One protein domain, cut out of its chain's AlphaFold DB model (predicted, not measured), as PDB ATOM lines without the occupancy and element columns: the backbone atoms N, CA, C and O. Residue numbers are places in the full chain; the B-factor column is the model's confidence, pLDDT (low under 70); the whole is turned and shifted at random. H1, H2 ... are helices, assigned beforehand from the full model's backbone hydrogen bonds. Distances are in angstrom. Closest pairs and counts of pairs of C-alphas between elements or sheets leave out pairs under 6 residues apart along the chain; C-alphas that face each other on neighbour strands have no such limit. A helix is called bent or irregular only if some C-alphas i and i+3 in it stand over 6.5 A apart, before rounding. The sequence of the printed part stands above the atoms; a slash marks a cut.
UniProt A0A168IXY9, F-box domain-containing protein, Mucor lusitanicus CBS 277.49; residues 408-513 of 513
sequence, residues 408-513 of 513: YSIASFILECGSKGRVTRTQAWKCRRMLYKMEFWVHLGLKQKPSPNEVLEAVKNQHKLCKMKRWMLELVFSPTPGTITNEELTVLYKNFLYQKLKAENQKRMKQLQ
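This is residues 408 to 513 of the 513 residues of the protein "F-box domain-containing protein" of Mucor lusitanicus CBS 277.49 (UniProt A0A168IXY9). A small body of helices bears one long arm: bent H6 packs on H1 with H6a, while residues 502 to 513 stick out. In the body, hairpins H1-H2 and H4-H5 meet where H5 crosses H2; short H3 is beside H4. The 106 printed residues include six named helices, H1 to H6, no named strand: all helix, compact, radius of gyration of the C-alphas 15.0 A, spans 49 by 32 by 23 A.

Find C-alpha 486 at (-19.458, 1.343, 44.427), where H6, residues 486 to 512, begins. Assigned as one helix by hydrogen bonds, it is bent: C-alphas 496 and 499 are 6.9 A apart. Arm H6a, 486 to 496, spans 15.0 A; H6b, 499 to 512, spans 20.4 A, ending at (-7.312, -30.851, 39.236). Find H1 at 408 to 419, H2 at 425 to 437, H3 at 440 to 444, H4 at 452 to 461, H5 at 467 to 477.

Hub H5 touches H2's residues 428 to 432 alone; the closest C-alphas, Val 476 and Ala 428, are 5.2 A apart. H6a touches H1, closest C-alphas Leu 489 and Leu 415, 6.2 A. O i to N i+4 pairs are within hydrogen-bond range throughout H1, H2, H4, H5, H6a and H6b; H3 has 0 of 1, but 2 of 2 i+3 pairs.

C-alphas 453 and 513, the farthest apart, are 50.1 A apart. The printed part has no cut, no long link and no printed residue under 70 pLDDT.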
ATOM      1  N   TYR A 408     -22.805 -12.135  31.247       95.56
ATOM      2  CA  TYR A 408     -21.763 -12.179  32.273       95.56
ATOM      3  C   TYR A 408     -20.461 -11.548  31.773       95.56
ATOM      4  O   TYR A 408     -19.800 -10.850  32.536       95.56
ATOM      5  N   SER A 409     -20.103 -11.725  30.501       95.75
ATOM      6  CA  SER A 409     -18.959 -11.036  29.904       95.75
ATOM      7  C   SER A 409     -19.216  -9.532  29.800       95.75
ATOM      8  O   SER A 409     -18.339  -8.737  30.123       95.75
ATOM      9  N   ILE A 410     -20.442  -9.111  29.483       95.69
ATOM     10  CA  ILE A 410     -20.816  -7.688  29.524       95.69
ATOM     11  C   ILE A 410     -20.740  -7.134  30.954       95.69
ATOM     12  O   ILE A 410     -20.156  -6.074  31.164       95.69
ATOM     13  N   ALA A 411     -21.284  -7.850  31.942       95.62
ATOM     14  CA  ALA A 411     -21.224  -7.444  33.346       95.62
ATOM     15  C   ALA A 411     -19.777  -7.334  33.854       95.62
ATOM     16  O   ALA A 411     -19.439  -6.366  34.526       95.62
ATOM     17  N   SER A 412     -18.919  -8.293  33.499       95.50
ATOM     18  CA  SER A 412     -17.487  -8.270  33.818       95.50
ATOM     19  C   SER A 412     -16.785  -7.057  33.200       95.50
ATOM     20  O   SER A 412     -16.060  -6.353  33.897       95.50
ATOM     21  N   PHE A 413     -17.071  -6.740  31.936       95.44
ATOM     22  CA  PHE A 413     -16.499  -5.565  31.276       95.44
ATOM     23  C   PHE A 413     -16.997  -4.241  31.888       95.44
ATOM     24  O   PHE A 413     -16.217  -3.307  32.065       95.44
ATOM     25  N   ILE A 414     -18.278  -4.153  32.272       94.56
ATOM     26  CA  ILE A 414     -18.810  -2.999  33.021       94.56
ATOM     27  C   ILE A 414     -18.099  -2.862  34.371       94.56
ATOM     28  O   ILE A 414     -17.748  -1.749  34.756       94.56
ATOM     29  N   LEU A 415     -17.869  -3.978  35.068       93.25
ATOM     30  CA  LEU A 415     -17.181  -4.004  36.355       93.25
ATOM     31  C   LEU A 415     -15.735  -3.495  36.236       93.25
ATOM     32  O   LEU A 415     -15.334  -2.643  37.021       93.25
ATOM     33  N   GLU A 416     -14.998  -3.939  35.214       92.62
ATOM     34  CA  GLU A 416     -13.642  -3.466  34.885       92.62
ATOM     35  C   GLU A 416     -13.600  -1.969  34.545       92.62
ATOM     36  O   GLU A 416     -12.718  -1.230  34.979       92.62
ATOM     37  N   CYS A 417     -14.572  -1.486  33.770       91.25
ATOM     38  CA  CYS A 417     -14.654  -0.065  33.444       91.25
ATOM     39  C   CYS A 417     -15.005   0.775  34.681       91.25
ATOM     40  O   CYS A 417     -14.468   1.866  34.868       91.25
ATOM     41  N   GLY A 418     -15.910   0.272  35.524       89.94
ATOM     42  CA  GLY A 418     -16.337   0.928  36.755       89.94
ATOM     43  C   GLY A 418     -15.248   0.974  37.825       89.94
ATOM     44  O   GLY A 418     -15.160   1.971  38.542       89.94
ATOM     45  N   SER A 419     -14.387  -0.047  37.903       88.19
ATOM     46  CA  SER A 419     -13.267  -0.069  38.852       88.19
ATOM     47  C   SER A 419     -12.211   0.992  38.539       88.19
ATOM     48  O   SER A 419     -11.599   1.549  39.441       88.19
ATOM     49  N   LYS A 420     -12.070   1.357  37.260       86.81
ATOM     50  CA  LYS A 420     -11.198   2.444  36.780       86.81
ATOM     51  C   LYS A 420     -11.854   3.834  36.868       86.81
ATOM     52  O   LYS A 420     -11.328   4.805  36.326       86.81
ATOM     53  N   GLY A 421     -13.018   3.947  37.516       84.19
ATOM     54  CA  GLY A 421     -13.712   5.210  37.772       84.19
ATOM     55  C   GLY A 421     -15.102   5.284  37.141       84.19
ATOM     56  O   GLY A 421     -16.105   5.045  37.822       84.19
ATOM     57  N   ARG A 422     -15.184   5.677  35.861       84.62
ATOM     58  CA  ARG A 422     -16.453   5.869  35.127       84.62
ATOM     59  C   ARG A 422     -16.458   5.143  33.786       84.62
ATOM     60  O   ARG A 422     -15.438   5.088  33.104       84.62
ATOM     61  N   VAL A 423     -17.639   4.693  33.359       88.50
ATOM     62  CA  VAL A 423     -17.842   4.159  32.007       88.50
ATOM     63  C   VAL A 423     -17.886   5.314  31.009       88.50
ATOM     64  O   VAL A 423     -18.806   6.128  30.996       88.50
ATOM     65  N   THR A 424     -16.871   5.393  30.159       90.88
ATOM     66  CA  THR A 424     -16.792   6.369  29.066       90.88
ATOM     67  C   THR A 424     -17.779   6.038  27.944       90.88
ATOM     68  O   THR A 424     -18.229   4.899  27.798       90.88
ATOM     69  N   ARG A 425     -18.074   7.015  27.073       90.38
ATOM     70  CA  ARG A 425     -18.900   6.785  25.870       90.38
ATOM     71  C   ARG A 425     -18.337   5.668  24.983       90.38
ATOM     72  O   ARG A 425     -19.103   4.846  24.488       90.38
ATOM     73  N   THR A 426     -17.015   5.600  24.827       93.06
ATOM     74  CA  THR A 426     -16.337   4.557  24.042       93.06
ATOM     75  C   THR A 426     -16.529   3.169  24.655       93.06
ATOM     76  O   THR A 426     -16.850   2.216  23.943       93.06
ATOM     77  N   GLN A 427     -16.401   3.045  25.980       94.31
ATOM     78  CA  GLN A 427     -16.659   1.788  26.691       94.31
ATOM     79  C   GLN A 427     -18.138   1.389  26.607       94.31
ATOM     80  O   GLN A 427     -18.434   0.245  26.270       94.31
ATOM     81  N   ALA A 428     -19.071   2.328  26.798       93.81
ATOM     82  CA  ALA A 428     -20.501   2.071  26.621       93.81
ATOM     83  C   ALA A 428     -20.820   1.595  25.193       93.81
ATOM     84  O   ALA A 428     -21.571   0.639  25.006       93.81
ATOM     85  N   TRP A 429     -20.204   2.192  24.169       94.75
ATOM     86  CA  TRP A 429     -20.361   1.743  22.785       94.75
ATOM     87  C   TRP A 429     -19.809   0.328  22.558       94.75
ATOM     88  O   TRP A 429     -20.439  -0.478  21.868       94.75
ATOM     89  N   LYS A 430     -18.685  -0.025  23.192       95.75
ATOM     90  CA  LYS A 430     -18.167  -1.400  23.187       95.75
ATOM     91  C   LYS A 430     -19.153  -2.375  23.848       95.75
ATOM     92  O   LYS A 430     -19.428  -3.417  23.255       95.75
ATOM     93  N   CYS A 431     -19.774  -2.009  24.975       95.75
ATOM     94  CA  CYS A 431     -20.859  -2.795  25.578       95.75
ATOM     95  C   CYS A 431     -22.046  -2.969  24.618       95.75
ATOM     96  O   CYS A 431     -22.561  -4.077  24.483       95.75
ATOM     97  N   ARG A 432     -22.461  -1.913  23.899       95.88
ATOM     98  CA  ARG A 432     -23.539  -1.999  22.889       95.88
ATOM     99  C   ARG A 432     -23.190  -2.989  21.787       95.88
ATOM    100  O   ARG A 432     -24.029  -3.792  21.400       95.88
ATOM    101  N   ARG A 433     -21.949  -2.974  21.294       96.25
ATOM    102  CA  ARG A 433     -21.491  -3.948  20.290       96.25
ATOM    103  C   ARG A 433     -21.526  -5.375  20.813       96.25
ATOM    104  O   ARG A 433     -21.928  -6.259  20.068       96.25
ATOM    105  N   MET A 434     -21.119  -5.592  22.062       96.44
ATOM    106  CA  MET A 434     -21.229  -6.900  22.708       96.44
ATOM    107  C   MET A 434     -22.697  -7.345  22.781       96.44
ATOM    108  O   MET A 434     -23.036  -8.410  22.277       96.44
ATOM    109  N   LEU A 435     -23.587  -6.491  23.288       96.12
ATOM    110  CA  LEU A 435     -25.026  -6.759  23.337       96.12
ATOM    111  C   LEU A 435     -25.603  -7.078  21.954       96.12
ATOM    112  O   LEU A 435     -26.364  -8.033  21.811       96.12
ATOM    113  N   TYR A 436     -25.209  -6.331  20.922       96.00
ATOM    114  CA  TYR A 436     -25.691  -6.587  19.571       96.00
ATOM    115  C   TYR A 436     -25.196  -7.911  18.982       96.00
ATOM    116  O   TYR A 436     -25.939  -8.541  18.241       96.00
ATOM    117  N   LYS A 437     -23.974  -8.350  19.312       95.62
ATOM    118  CA  LYS A 437     -23.445  -9.650  18.865       95.62
ATOM    119  C   LYS A 437     -24.234 -10.839  19.411       95.62
ATOM    120  O   LYS A 437     -24.244 -11.881  18.774       95.62
ATOM    121  N   MET A 438     -24.859 -10.688  20.576       95.31
ATOM    122  CA  MET A 438     -25.675 -11.734  21.198       95.31
ATOM    123  C   MET A 438     -27.179 -11.571  20.929       95.31
ATOM    124  O   MET A 438     -27.983 -12.167  21.640       95.31
ATOM    125  N   GLU A 439     -27.557 -10.698  19.986       94.88
ATOM    126  CA  GLU A 439     -28.950 -10.441  19.587       94.88
ATOM    127  C   GLU A 439     -29.898 -10.197  20.775       94.88
ATOM    128  O   GLU A 439     -31.048 -10.632  20.798       94.88
ATOM    129  N   PHE A 440     -29.421  -9.473  21.798       94.62
ATOM    130  CA  PHE A 440     -30.123  -9.326  23.081       94.62
ATOM    131  C   PHE A 440     -31.572  -8.814  22.957       94.62
ATOM    132  O   PHE A 440     -32.387  -9.044  23.851       94.62
ATOM    133  N   TRP A 441     -31.880  -8.094  21.873       94.44
ATOM    134  CA  TRP A 441     -33.184  -7.505  21.587       94.44
ATOM    135  C   TRP A 441     -34.266  -8.562  21.317       94.44
ATOM    136  O   TRP A 441     -35.437  -8.300  21.583       94.44
ATOM    137  N   VAL A 442     -33.888  -9.776  20.899       92.50
ATOM    138  CA  VAL A 442     -34.816 -10.911  20.761       92.50
ATOM    139  C   VAL A 442     -35.439 -11.248  22.120       92.50
ATOM    140  O   VAL A 442     -36.648 -11.440  22.224       92.50
ATOM    141  N   HIS A 443     -34.654 -11.194  23.205       90.06
ATOM    142  CA  HIS A 443     -35.163 -11.375  24.572       90.06
ATOM    143  C   HIS A 443     -36.083 -10.237  25.040       90.06
ATOM    144  O   HIS A 443     -36.816 -10.396  26.018       90.06
ATOM    145  N   LEU A 444     -36.037  -9.083  24.371       92.06
ATOM    146  CA  LEU A 444     -36.939  -7.960  24.616       92.06
ATOM    147  C   LEU A 444     -38.215  -8.031  23.761       92.06
ATOM    148  O   LEU A 444     -39.081  -7.182  23.927       92.06
ATOM    149  N   GLY A 445     -38.359  -9.039  22.890       92.81
ATOM    150  CA  GLY A 445     -39.505  -9.170  21.984       92.81
ATOM    151  C   GLY A 445     -39.430  -8.263  20.753       92.81
ATOM    152  O   GLY A 445     -40.441  -8.042  20.090       92.81
ATOM    153  N   LEU A 446     -38.249  -7.726  20.442       93.69
ATOM    154  CA  LEU A 446     -38.037  -6.851  19.293       93.69
ATOM    155  C   LEU A 446     -37.650  -7.689  18.070       93.69
ATOM    156  O   LEU A 446     -36.820  -8.591  18.161       93.69
ATOM    157  N   LYS A 447     -38.254  -7.386  16.915       93.44
ATOM    158  CA  LYS A 447     -38.067  -8.164  15.673       93.44
ATOM    159  C   LYS A 447     -36.792  -7.812  14.910       93.44
ATOM    160  O   LYS A 447     -36.304  -8.616  14.127       93.44
ATOM    161  N   GLN A 448     -36.270  -6.609  15.120       94.75
ATOM    162  CA  GLN A 448     -35.117  -6.076  14.405       94.75
ATOM    163  C   GLN A 448     -34.171  -5.369  15.367       94.75
ATOM    164  O   GLN A 448     -34.543  -5.063  16.502       94.75
ATOM    165  N   LYS A 449     -32.951  -5.098  14.896       95.31
ATOM    166  CA  LYS A 449     -31.929  -4.389  15.665       95.31
ATOM    167  C   LYS A 449     -32.441  -2.995  16.074       95.31
ATOM    168  O   LYS A 449     -32.640  -2.163  15.191       95.31
ATOM    169  N   PRO A 450     -32.611  -2.723  17.378       95.94
ATOM    170  CA  PRO A 450     -33.228  -1.486  17.842       95.94
ATOM    171  C   PRO A 450     -32.230  -0.330  17.959       95.94
ATOM    172  O   PRO A 450     -31.034  -0.522  18.200       95.94
ATOM    173  N   SER A 451     -32.746   0.886  17.846       95.44
ATOM    174  CA  SER A 451     -32.098   2.123  18.274       95.44
ATOM    175  C   SER A 451     -31.998   2.196  19.807       95.44
ATOM    176  O   SER A 451     -32.746   1.523  20.520       95.44
ATOM    177  N   PRO A 452     -31.103   3.035  20.367       94.62
ATOM    178  CA  PRO A 452     -30.995   3.197  21.817       94.62
ATOM    179  C   PRO A 452     -32.312   3.563  22.516       94.62
ATOM    180  O   PRO A 452     -32.581   3.045  23.597       94.62
ATOM    181  N   ASN A 453     -33.143   4.407  21.900       95.31
ATOM    182  CA  ASN A 453     -34.416   4.836  22.485       95.31
ATOM    183  C   ASN A 453     -35.429   3.686  22.535       95.31
ATOM    184  O   ASN A 453     -36.041   3.474  23.579       95.31
ATOM    185  N   GLU A 454     -35.531   2.896  21.461       96.06
ATOM    186  CA  GLU A 454     -36.391   1.703  21.419       96.06
ATOM    187  C   GLU A 454     -35.978   0.676  22.483       96.06
ATOM    188  O   GLU A 454     -36.832   0.056  23.115       96.06
ATOM    189  N   VAL A 455     -34.672   0.519  22.741       95.94
ATOM    190  CA  VAL A 455     -34.191  -0.354  23.826       95.94
ATOM    191  C   VAL A 455     -34.655   0.157  25.184       95.94
ATOM    192  O   VAL A 455     -35.174  -0.624  25.978       95.94
ATOM    193  N   LEU A 456     -34.472   1.448  25.471       95.25
ATOM    194  CA  LEU A 456     -34.856   2.030  26.760       95.25
ATOM    195  C   LEU A 456     -36.370   1.946  26.994       95.25
ATOM    196  O   LEU A 456     -36.801   1.675  28.114       95.25
ATOM    197  N   GLU A 457     -37.178   2.132  25.953       95.44
ATOM    198  CA  GLU A 457     -38.630   1.968  26.019       95.44
ATOM    199  C   GLU A 457     -39.030   0.505  26.262       95.44
ATOM    200  O   GLU A 457     -39.783   0.211  27.194       95.44
ATOM    201  N   ALA A 458     -38.450  -0.435  25.511       94.88
ATOM    202  CA  ALA A 458     -38.704  -1.863  25.696       94.88
ATOM    203  C   ALA A 458     -38.312  -2.344  27.104       94.88
ATOM    204  O   ALA A 458     -39.015  -3.145  27.716       94.88
ATOM    205  N   VAL A 459     -37.207  -1.831  27.652       95.00
ATOM    206  CA  VAL A 459     -36.731  -2.176  28.997       95.00
ATOM    207  C   VAL A 459     -37.688  -1.696  30.096       95.00
ATOM    208  O   VAL A 459     -37.899  -2.436  31.064       95.00
ATOM    209  N   LYS A 460     -38.309  -0.516  29.938       92.38
ATOM    210  CA  LYS A 460     -39.341  -0.003  30.859       92.38
ATOM    211  C   LYS A 460     -40.587  -0.891  30.871       92.38
ATOM    212  O   LYS A 460     -41.122  -1.168  31.941       92.38
ATOM    213  N   ASN A 461     -40.989  -1.383  29.700       90.94
ATOM    214  CA  ASN A 461     -42.201  -2.188  29.524       90.94
ATOM    215  C   ASN A 461     -41.995  -3.689  29.823       90.94
ATOM    216  O   ASN A 461     -42.960  -4.444  29.936       90.94
ATOM    217  N   GLN A 462     -40.748  -4.157  29.972       88.81
ATOM    218  CA  GLN A 462     -40.440  -5.579  30.144       88.81
ATOM    219  C   GLN A 462     -40.358  -5.996  31.621       88.81
ATOM    220  O   GLN A 462     -39.308  -5.887  32.264       88.81
ATOM    221  N   HIS A 463     -41.441  -6.564  32.160       83.12
ATOM    222  CA  HIS A 463     -41.508  -7.043  33.551       83.12
ATOM    223  C   HIS A 463     -40.697  -8.321  33.822       83.12
ATOM    224  O   HIS A 463     -40.301  -8.561  34.960       83.12
ATOM    225  N   LYS A 464     -40.410  -9.129  32.791       87.31
ATOM    226  CA  LYS A 464     -39.681 -10.406  32.937       87.31
ATOM    227  C   LYS A 464     -38.160 -10.245  33.058       87.31
ATOM    228  O   LYS A 464     -37.456 -11.211  33.351       87.31
ATOM    229  N   LEU A 465     -37.628  -9.048  32.809       87.38
ATOM    230  CA  LEU A 465     -36.191  -8.804  32.853       87.38
ATOM    231  C   LEU A 465     -35.723  -8.667  34.306       87.38
ATOM    232  O   LEU A 465     -36.226  -7.826  35.048       87.38
ATOM    233  N   CYS A 466     -34.732  -9.463  34.719       89.88
ATOM    234  CA  CYS A 466     -34.198  -9.332  36.072       89.88
ATOM    235  C   CYS A 466     -33.566  -7.944  36.283       89.88
ATOM    236  O   CYS A 466     -33.000  -7.353  35.357       89.88
ATOM    237  N   LYS A 467     -33.623  -7.450  37.526       90.62
ATOM    238  CA  LYS A 467     -33.193  -6.093  37.910       90.62
ATOM    239  C   LYS A 467     -31.806  -5.718  37.370       90.62
ATOM    240  O   LYS A 467     -31.622  -4.605  36.896       90.62
ATOM    241  N   MET A 468     -30.848  -6.648  37.399       90.56
ATOM    242  CA  MET A 468     -29.479  -6.386  36.930       90.56
ATOM    243  C   MET A 468     -29.365  -6.284  35.412       90.56
ATOM    244  O   MET A 468     -28.656  -5.414  34.918       90.56
ATOM    245  N   LYS A 469     -30.087  -7.117  34.653       92.56
ATOM    246  CA  LYS A 469     -30.108  -6.990  33.190       92.56
ATOM    247  C   LYS A 469     -30.752  -5.673  32.765       92.56
ATOM    248  O   LYS A 469     -30.223  -5.018  31.876       92.56
ATOM    249  N   ARG A 470     -31.841  -5.271  33.432       93.12
ATOM    250  CA  ARG A 470     -32.485  -3.965  33.230       93.12
ATOM    251  C   ARG A 470     -31.492  -2.823  33.447       93.12
ATOM    252  O   ARG A 470     -31.241  -2.067  32.518       93.12
ATOM    253  N   TRP A 471     -30.866  -2.786  34.622       92.88
ATOM    254  CA  TRP A 471     -29.884  -1.761  34.976       92.88
ATOM    255  C   TRP A 471     -28.707  -1.699  33.988       92.88
ATOM    256  O   TRP A 471     -28.334  -0.617  33.545       92.88
ATOM    257  N   MET A 472     -28.160  -2.847  33.563       93.69
ATOM    258  CA  MET A 472     -27.081  -2.874  32.567       93.69
ATOM    259  C   MET A 472     -27.512  -2.280  31.221       93.69
ATOM    260  O   MET A 472     -26.746  -1.539  30.610       93.69
ATOM    261  N   LEU A 473     -28.718  -2.600  30.743       94.69
ATOM    262  CA  LEU A 473     -29.228  -2.048  29.486       94.69
ATOM    263  C   LEU A 473     -29.469  -0.539  29.600       94.69
ATOM    264  O   LEU A 473     -29.050   0.202  28.716       94.69
ATOM    265  N   GLU A 474     -30.066  -0.077  30.699       93.56
ATOM    266  CA  GLU A 474     -30.271   1.352  30.970       93.56
ATOM    267  C   GLU A 474     -28.940   2.113  31.002       93.56
ATOM    268  O   GLU A 474     -28.782   3.117  30.308       93.56
ATOM    269  N   LEU A 475     -27.945   1.589  31.723       92.50
ATOM    270  CA  LEU A 475     -26.600   2.155  31.798       92.50
ATOM    271  C   LEU A 475     -25.938   2.250  30.415       92.50
ATOM    272  O   LEU A 475     -25.381   3.286  30.051       92.50
ATOM    273  N   VAL A 476     -25.981   1.161  29.642       94.31
ATOM    274  CA  VAL A 476     -25.278   1.056  28.358       94.31
ATOM    275  C   VAL A 476     -25.954   1.887  27.267       94.31
ATOM    276  O   VAL A 476     -25.260   2.476  26.433       94.31
ATOM    277  N   PHE A 477     -27.286   1.960  27.248       94.94
ATOM    278  CA  PHE A 477     -28.049   2.683  26.223       94.94
ATOM    279  C   PHE A 477     -28.400   4.126  26.592       94.94
ATOM    280  O   PHE A 477     -28.810   4.874  25.707       94.94
ATOM    281  N   SER A 478     -28.138   4.559  27.829       91.50
ATOM    282  CA  SER A 478     -28.262   5.964  28.219       91.50
ATOM    283  C   SER A 478     -27.428   6.892  27.307       91.50
ATOM    284  O   SER A 478     -26.291   6.553  26.944       91.50
ATOM    285  N   PRO A 479     -27.951   8.076  26.922       86.19
ATOM    286  CA  PRO A 479     -27.204   9.077  26.150       86.19
ATOM    287  C   PRO A 479     -25.995   9.633  26.920       86.19
ATOM    288  O   PRO A 479     -24.966   9.978  26.331       86.19
ATOM    289  N   THR A 480     -26.092   9.663  28.247       84.62
ATOM    290  CA  THR A 480     -25.017  10.022  29.172       84.62
ATOM    291  C   THR A 480     -24.856   8.881  30.172       84.62
ATOM    292  O   THR A 480     -25.606   8.833  31.152       84.62
ATOM    293  N   PRO A 481     -23.923   7.940  29.931       77.88
ATOM    294  CA  PRO A 481     -23.602   6.902  30.902       77.88
ATOM    295  C   PRO A 481     -23.251   7.581  32.229       77.88
ATOM    296  O   PRO A 481     -22.322   8.391  32.283       77.88
ATOM    297  N   GLY A 482     -24.058   7.339  33.261       74.00
ATOM    298  CA  GLY A 482     -23.866   7.956  34.568       74.00
ATOM    299  C   GLY A 482     -22.592   7.460  35.251       74.00
ATOM    300  O   GLY A 482     -21.957   6.488  34.833       74.00
ATOM    301  N   THR A 483     -22.218   8.121  36.343       83.62
ATOM    302  CA  THR A 483     -21.230   7.582  37.278       83.62
ATOM    303  C   THR A 483     -21.832   6.380  37.997       83.62
ATOM    304  O   THR A 483     -22.800   6.536  38.733       83.62
ATOM    305  N   ILE A 484     -21.247   5.199  37.811       87.38
ATOM    306  CA  ILE A 484     -21.644   3.994  38.549       87.38
ATOM    307  C   ILE A 484     -21.133   4.110  39.980       87.38
ATOM    308  O   ILE A 484     -19.972   4.435  40.164       87.38
ATOM    309  N   THR A 485     -21.952   3.863  40.988       87.94
ATOM    310  CA  THR A 485     -21.562   3.870  42.409       87.94
ATOM    311  C   THR A 485     -20.836   2.577  42.818       87.94
ATOM    312  O   THR A 485     -20.895   1.567  42.113       87.94
ATOM    313  N   ASN A 486     -20.124   2.571  43.955       85.81
ATOM    314  CA  ASN A 486     -19.458   1.343  44.427       85.81
ATOM    315  C   ASN A 486     -20.492   0.283  44.833       85.81
ATOM    316  O   ASN A 486     -20.287  -0.915  44.643       85.81
ATOM    317  N   GLU A 487     -21.626   0.738  45.356       88.56
ATOM    318  CA  GLU A 487     -22.783  -0.061  45.728       88.56
ATOM    319  C   GLU A 487     -23.349  -0.783  44.503       88.56
ATOM    320  O   GLU A 487     -23.564  -1.992  44.552       88.56
ATOM    321  N   GLU A 488     -23.519  -0.083  43.378       90.19
ATOM    322  CA  GLU A 488     -23.976  -0.690  42.123       90.19
ATOM    323  C   GLU A 488     -22.994  -1.739  41.588       90.19
ATOM    324  O   GLU A 488     -23.426  -2.831  41.219       90.19
ATOM    325  N   LEU A 489     -21.682  -1.468  41.605       90.44
ATOM    326  CA  LEU A 489     -20.665  -2.456  41.210       90.44
ATOM    327  C   LEU A 489     -20.671  -3.679  42.131       90.44
ATOM    328  O   LEU A 489     -20.611  -4.820  41.668       90.44
ATOM    329  N   THR A 490     -20.804  -3.453  43.437       88.94
ATOM    330  CA  THR A 490     -20.892  -4.519  44.440       88.94
ATOM    331  C   THR A 490     -22.133  -5.378  44.216       88.94
ATOM    332  O   THR A 490     -22.056  -6.604  44.290       88.94
ATOM    333  N   VAL A 491     -23.275  -4.759  43.911       90.00
ATOM    334  CA  VAL A 491     -24.531  -5.456  43.609       90.00
ATOM    335  C   VAL A 491     -24.419  -6.232  42.293       90.00
ATOM    336  O   VAL A 491     -24.823  -7.395  42.257       90.00
ATOM    337  N   LEU A 492     -23.826  -5.648  41.246       92.06
ATOM    338  CA  LEU A 492     -23.555  -6.332  39.979       92.06
ATOM    339  C   LEU A 492     -22.690  -7.577  40.207       92.06
ATOM    340  O   LEU A 492     -23.021  -8.669  39.742       92.06
ATOM    341  N   TYR A 493     -21.610  -7.448  40.978       92.62
ATOM    342  CA  TYR A 493     -20.754  -8.579  41.302       92.62
ATOM    343  C   TYR A 493     -21.491  -9.641  42.130       92.62
ATOM    344  O   TYR A 493     -21.615 -10.783  41.687       92.62
ATOM    345  N   LYS A 494     -22.017  -9.279  43.307       89.62
ATOM    346  CA  LYS A 494     -22.599 -10.236  44.266       89.62
ATOM    347  C   LYS A 494     -23.838 -10.942  43.720       89.62
ATOM    348  O   LYS A 494     -23.969 -12.153  43.893       89.62
ATOM    349  N   ASN A 495     -24.729 -10.209  43.050       90.00
ATOM    350  CA  ASN A 495     -26.033 -10.740  42.648       90.00
ATOM    351  C   ASN A 495     -26.048 -11.314  41.231       90.00
ATOM    352  O   ASN A 495     -26.981 -12.042  40.895       90.00
ATOM    353  N   PHE A 496     -25.058 -10.988  40.393       92.50
ATOM    354  CA  PHE A 496     -25.038 -11.427  38.999       92.50
ATOM    355  C   PHE A 496     -23.807 -12.274  38.660       92.50
ATOM    356  O   PHE A 496     -23.953 -13.415  38.227       92.50
ATOM    357  N   LEU A 497     -22.594 -11.763  38.886       93.06
ATOM    358  CA  LEU A 497     -21.363 -12.453  38.476       93.06
ATOM    359  C   LEU A 497     -20.942 -13.579  39.429       93.06
ATOM    360  O   LEU A 497     -20.528 -14.644  38.971       93.06
ATOM    361  N   TYR A 498     -21.057 -13.375  40.742       92.06
ATOM    362  CA  TYR A 498     -20.439 -14.235  41.753       92.06
ATOM    363  C   TYR A 498     -20.816 -15.714  41.615       92.06
ATOM    364  O   TYR A 498     -19.937 -16.573  41.638       92.06
ATOM    365  N   GLN A 499     -22.100 -16.034  41.420       92.19
ATOM    366  CA  GLN A 499     -22.536 -17.432  41.287       92.19
ATOM    367  C   GLN A 499     -21.946 -18.103  40.045       92.19
ATOM    368  O   GLN A 499     -21.560 -19.271  40.098       92.19
ATOM    369  N   LYS A 500     -21.814 -17.358  38.941       94.69
ATOM    370  CA  LYS A 500     -21.214 -17.871  37.710       94.69
ATOM    371  C   LYS A 500     -19.716 -18.125  37.887       94.69
ATOM    372  O   LYS A 500     -19.243 -19.194  37.514       94.69
ATOM    373  N   LEU A 501     -18.993 -17.186  38.499       94.00
ATOM    374  CA  LEU A 501     -17.560 -17.328  38.790       94.00
ATOM    375  C   LEU A 501     -17.293 -18.464  39.781       94.00
ATOM    376  O   LEU A 501     -16.370 -19.252  39.597       94.00
ATOM    377  N   LYS A 502     -18.147 -18.602  40.800       93.38
ATOM    378  CA  LYS A 502     -18.110 -19.712  41.756       93.38
ATOM    379  C   LYS A 502     -18.284 -21.060  41.054       93.38
ATOM    380  O   LYS A 502     -17.512 -21.971  41.335       93.38
ATOM    381  N   ALA A 503     -19.260 -21.187  40.155       95.44
ATOM    382  CA  ALA A 503     -19.477 -22.417  39.394       95.44
ATOM    383  C   ALA A 503     -18.273 -22.757  38.497       95.44
ATOM    384  O   ALA A 503     -17.874 -23.917  38.412       95.44
ATOM    385  N   GLU A 504     -17.650 -21.750  37.879       95.31
ATOM    386  CA  GLU A 504     -16.451 -21.947  37.058       95.31
ATOM    387  C   GLU A 504     -15.244 -22.380  37.905       95.31
ATOM    388  O   GLU A 504     -14.569 -23.350  37.568       95.31
ATOM    389  N   ASN A 505     -15.015 -21.747  39.061       95.56
ATOM    390  CA  ASN A 505     -13.977 -22.172  40.003       95.56
ATOM    391  C   ASN A 505     -14.229 -23.603  40.514       95.56
ATOM    392  O   ASN A 505     -13.294 -24.388  40.609       95.56
ATOM    393  N   GLN A 506     -15.484 -23.983  40.787       95.81
ATOM    394  CA  GLN A 506     -15.843 -25.359  41.161       95.81
ATOM    395  C   GLN A 506     -15.526 -26.371  40.065       95.81
ATOM    396  O   GLN A 506     -15.030 -27.455  40.362       95.81
ATOM    397  N   LYS A 507     -15.776 -26.019  38.803       96.88
ATOM    398  CA  LYS A 507     -15.395 -26.851  37.662       96.88
ATOM    399  C   LYS A 507     -13.877 -27.033  37.589       96.88
ATOM    400  O   LYS A 507     -13.429 -28.149  37.372       96.88
ATOM    401  N   ARG A 508     -13.103 -25.967  37.810       97.06
ATOM    402  CA  ARG A 508     -11.631 -26.002  37.806       97.06
ATOM    403  C   ARG A 508     -11.050 -26.831  38.953       97.06
ATOM    404  O   ARG A 508     -10.118 -27.587  38.724       97.06
ATOM    405  N   MET A 509     -11.627 -26.745  40.155       96.31
ATOM    406  CA  MET A 509     -11.229 -27.587  41.296       96.31
ATOM    407  C   MET A 509     -11.412 -29.079  40.979       96.31
ATOM    408  O   MET A 509     -10.473 -29.854  41.113       96.31
ATOM    409  N   LYS A 510     -12.576 -29.456  40.433       96.12
ATOM    410  CA  LYS A 510     -12.871 -30.836  40.007       96.12
ATOM    411  C   LYS A 510     -12.010 -31.355  38.851       96.12
ATOM    412  O   LYS A 510     -12.065 -32.538  38.569       96.12
ATOM    413  N   GLN A 511     -11.335 -30.478  38.110       95.50
ATOM    414  CA  GLN A 511     -10.443 -30.870  37.012       95.50
ATOM    415  C   GLN A 511      -9.015 -31.145  37.486       95.50
ATOM    416  O   GLN A 511      -8.258 -31.771  36.750       95.50
ATOM    417  N   LEU A 512      -8.632 -30.617  38.655       94.62
ATOM    418  CA  LEU A 512      -7.312 -30.851  39.236       94.62
ATOM    419  C   LEU A 512      -7.268 -32.152  40.048       94.62
ATOM    420  O   LEU A 512      -6.235 -32.819  40.038       94.62
ATOM    421  N   GLN A 513      -8.355 -32.447  40.769       89.12
ATOM    422  CA  GLN A 513      -8.589 -33.722  41.456       89.12
ATOM    423  C   GLN A 513      -8.839 -34.825  40.433       89.12
ATOM    424  O   GLN A 513      -8.283 -35.927  40.631       89.12
TER     425      GLN A 513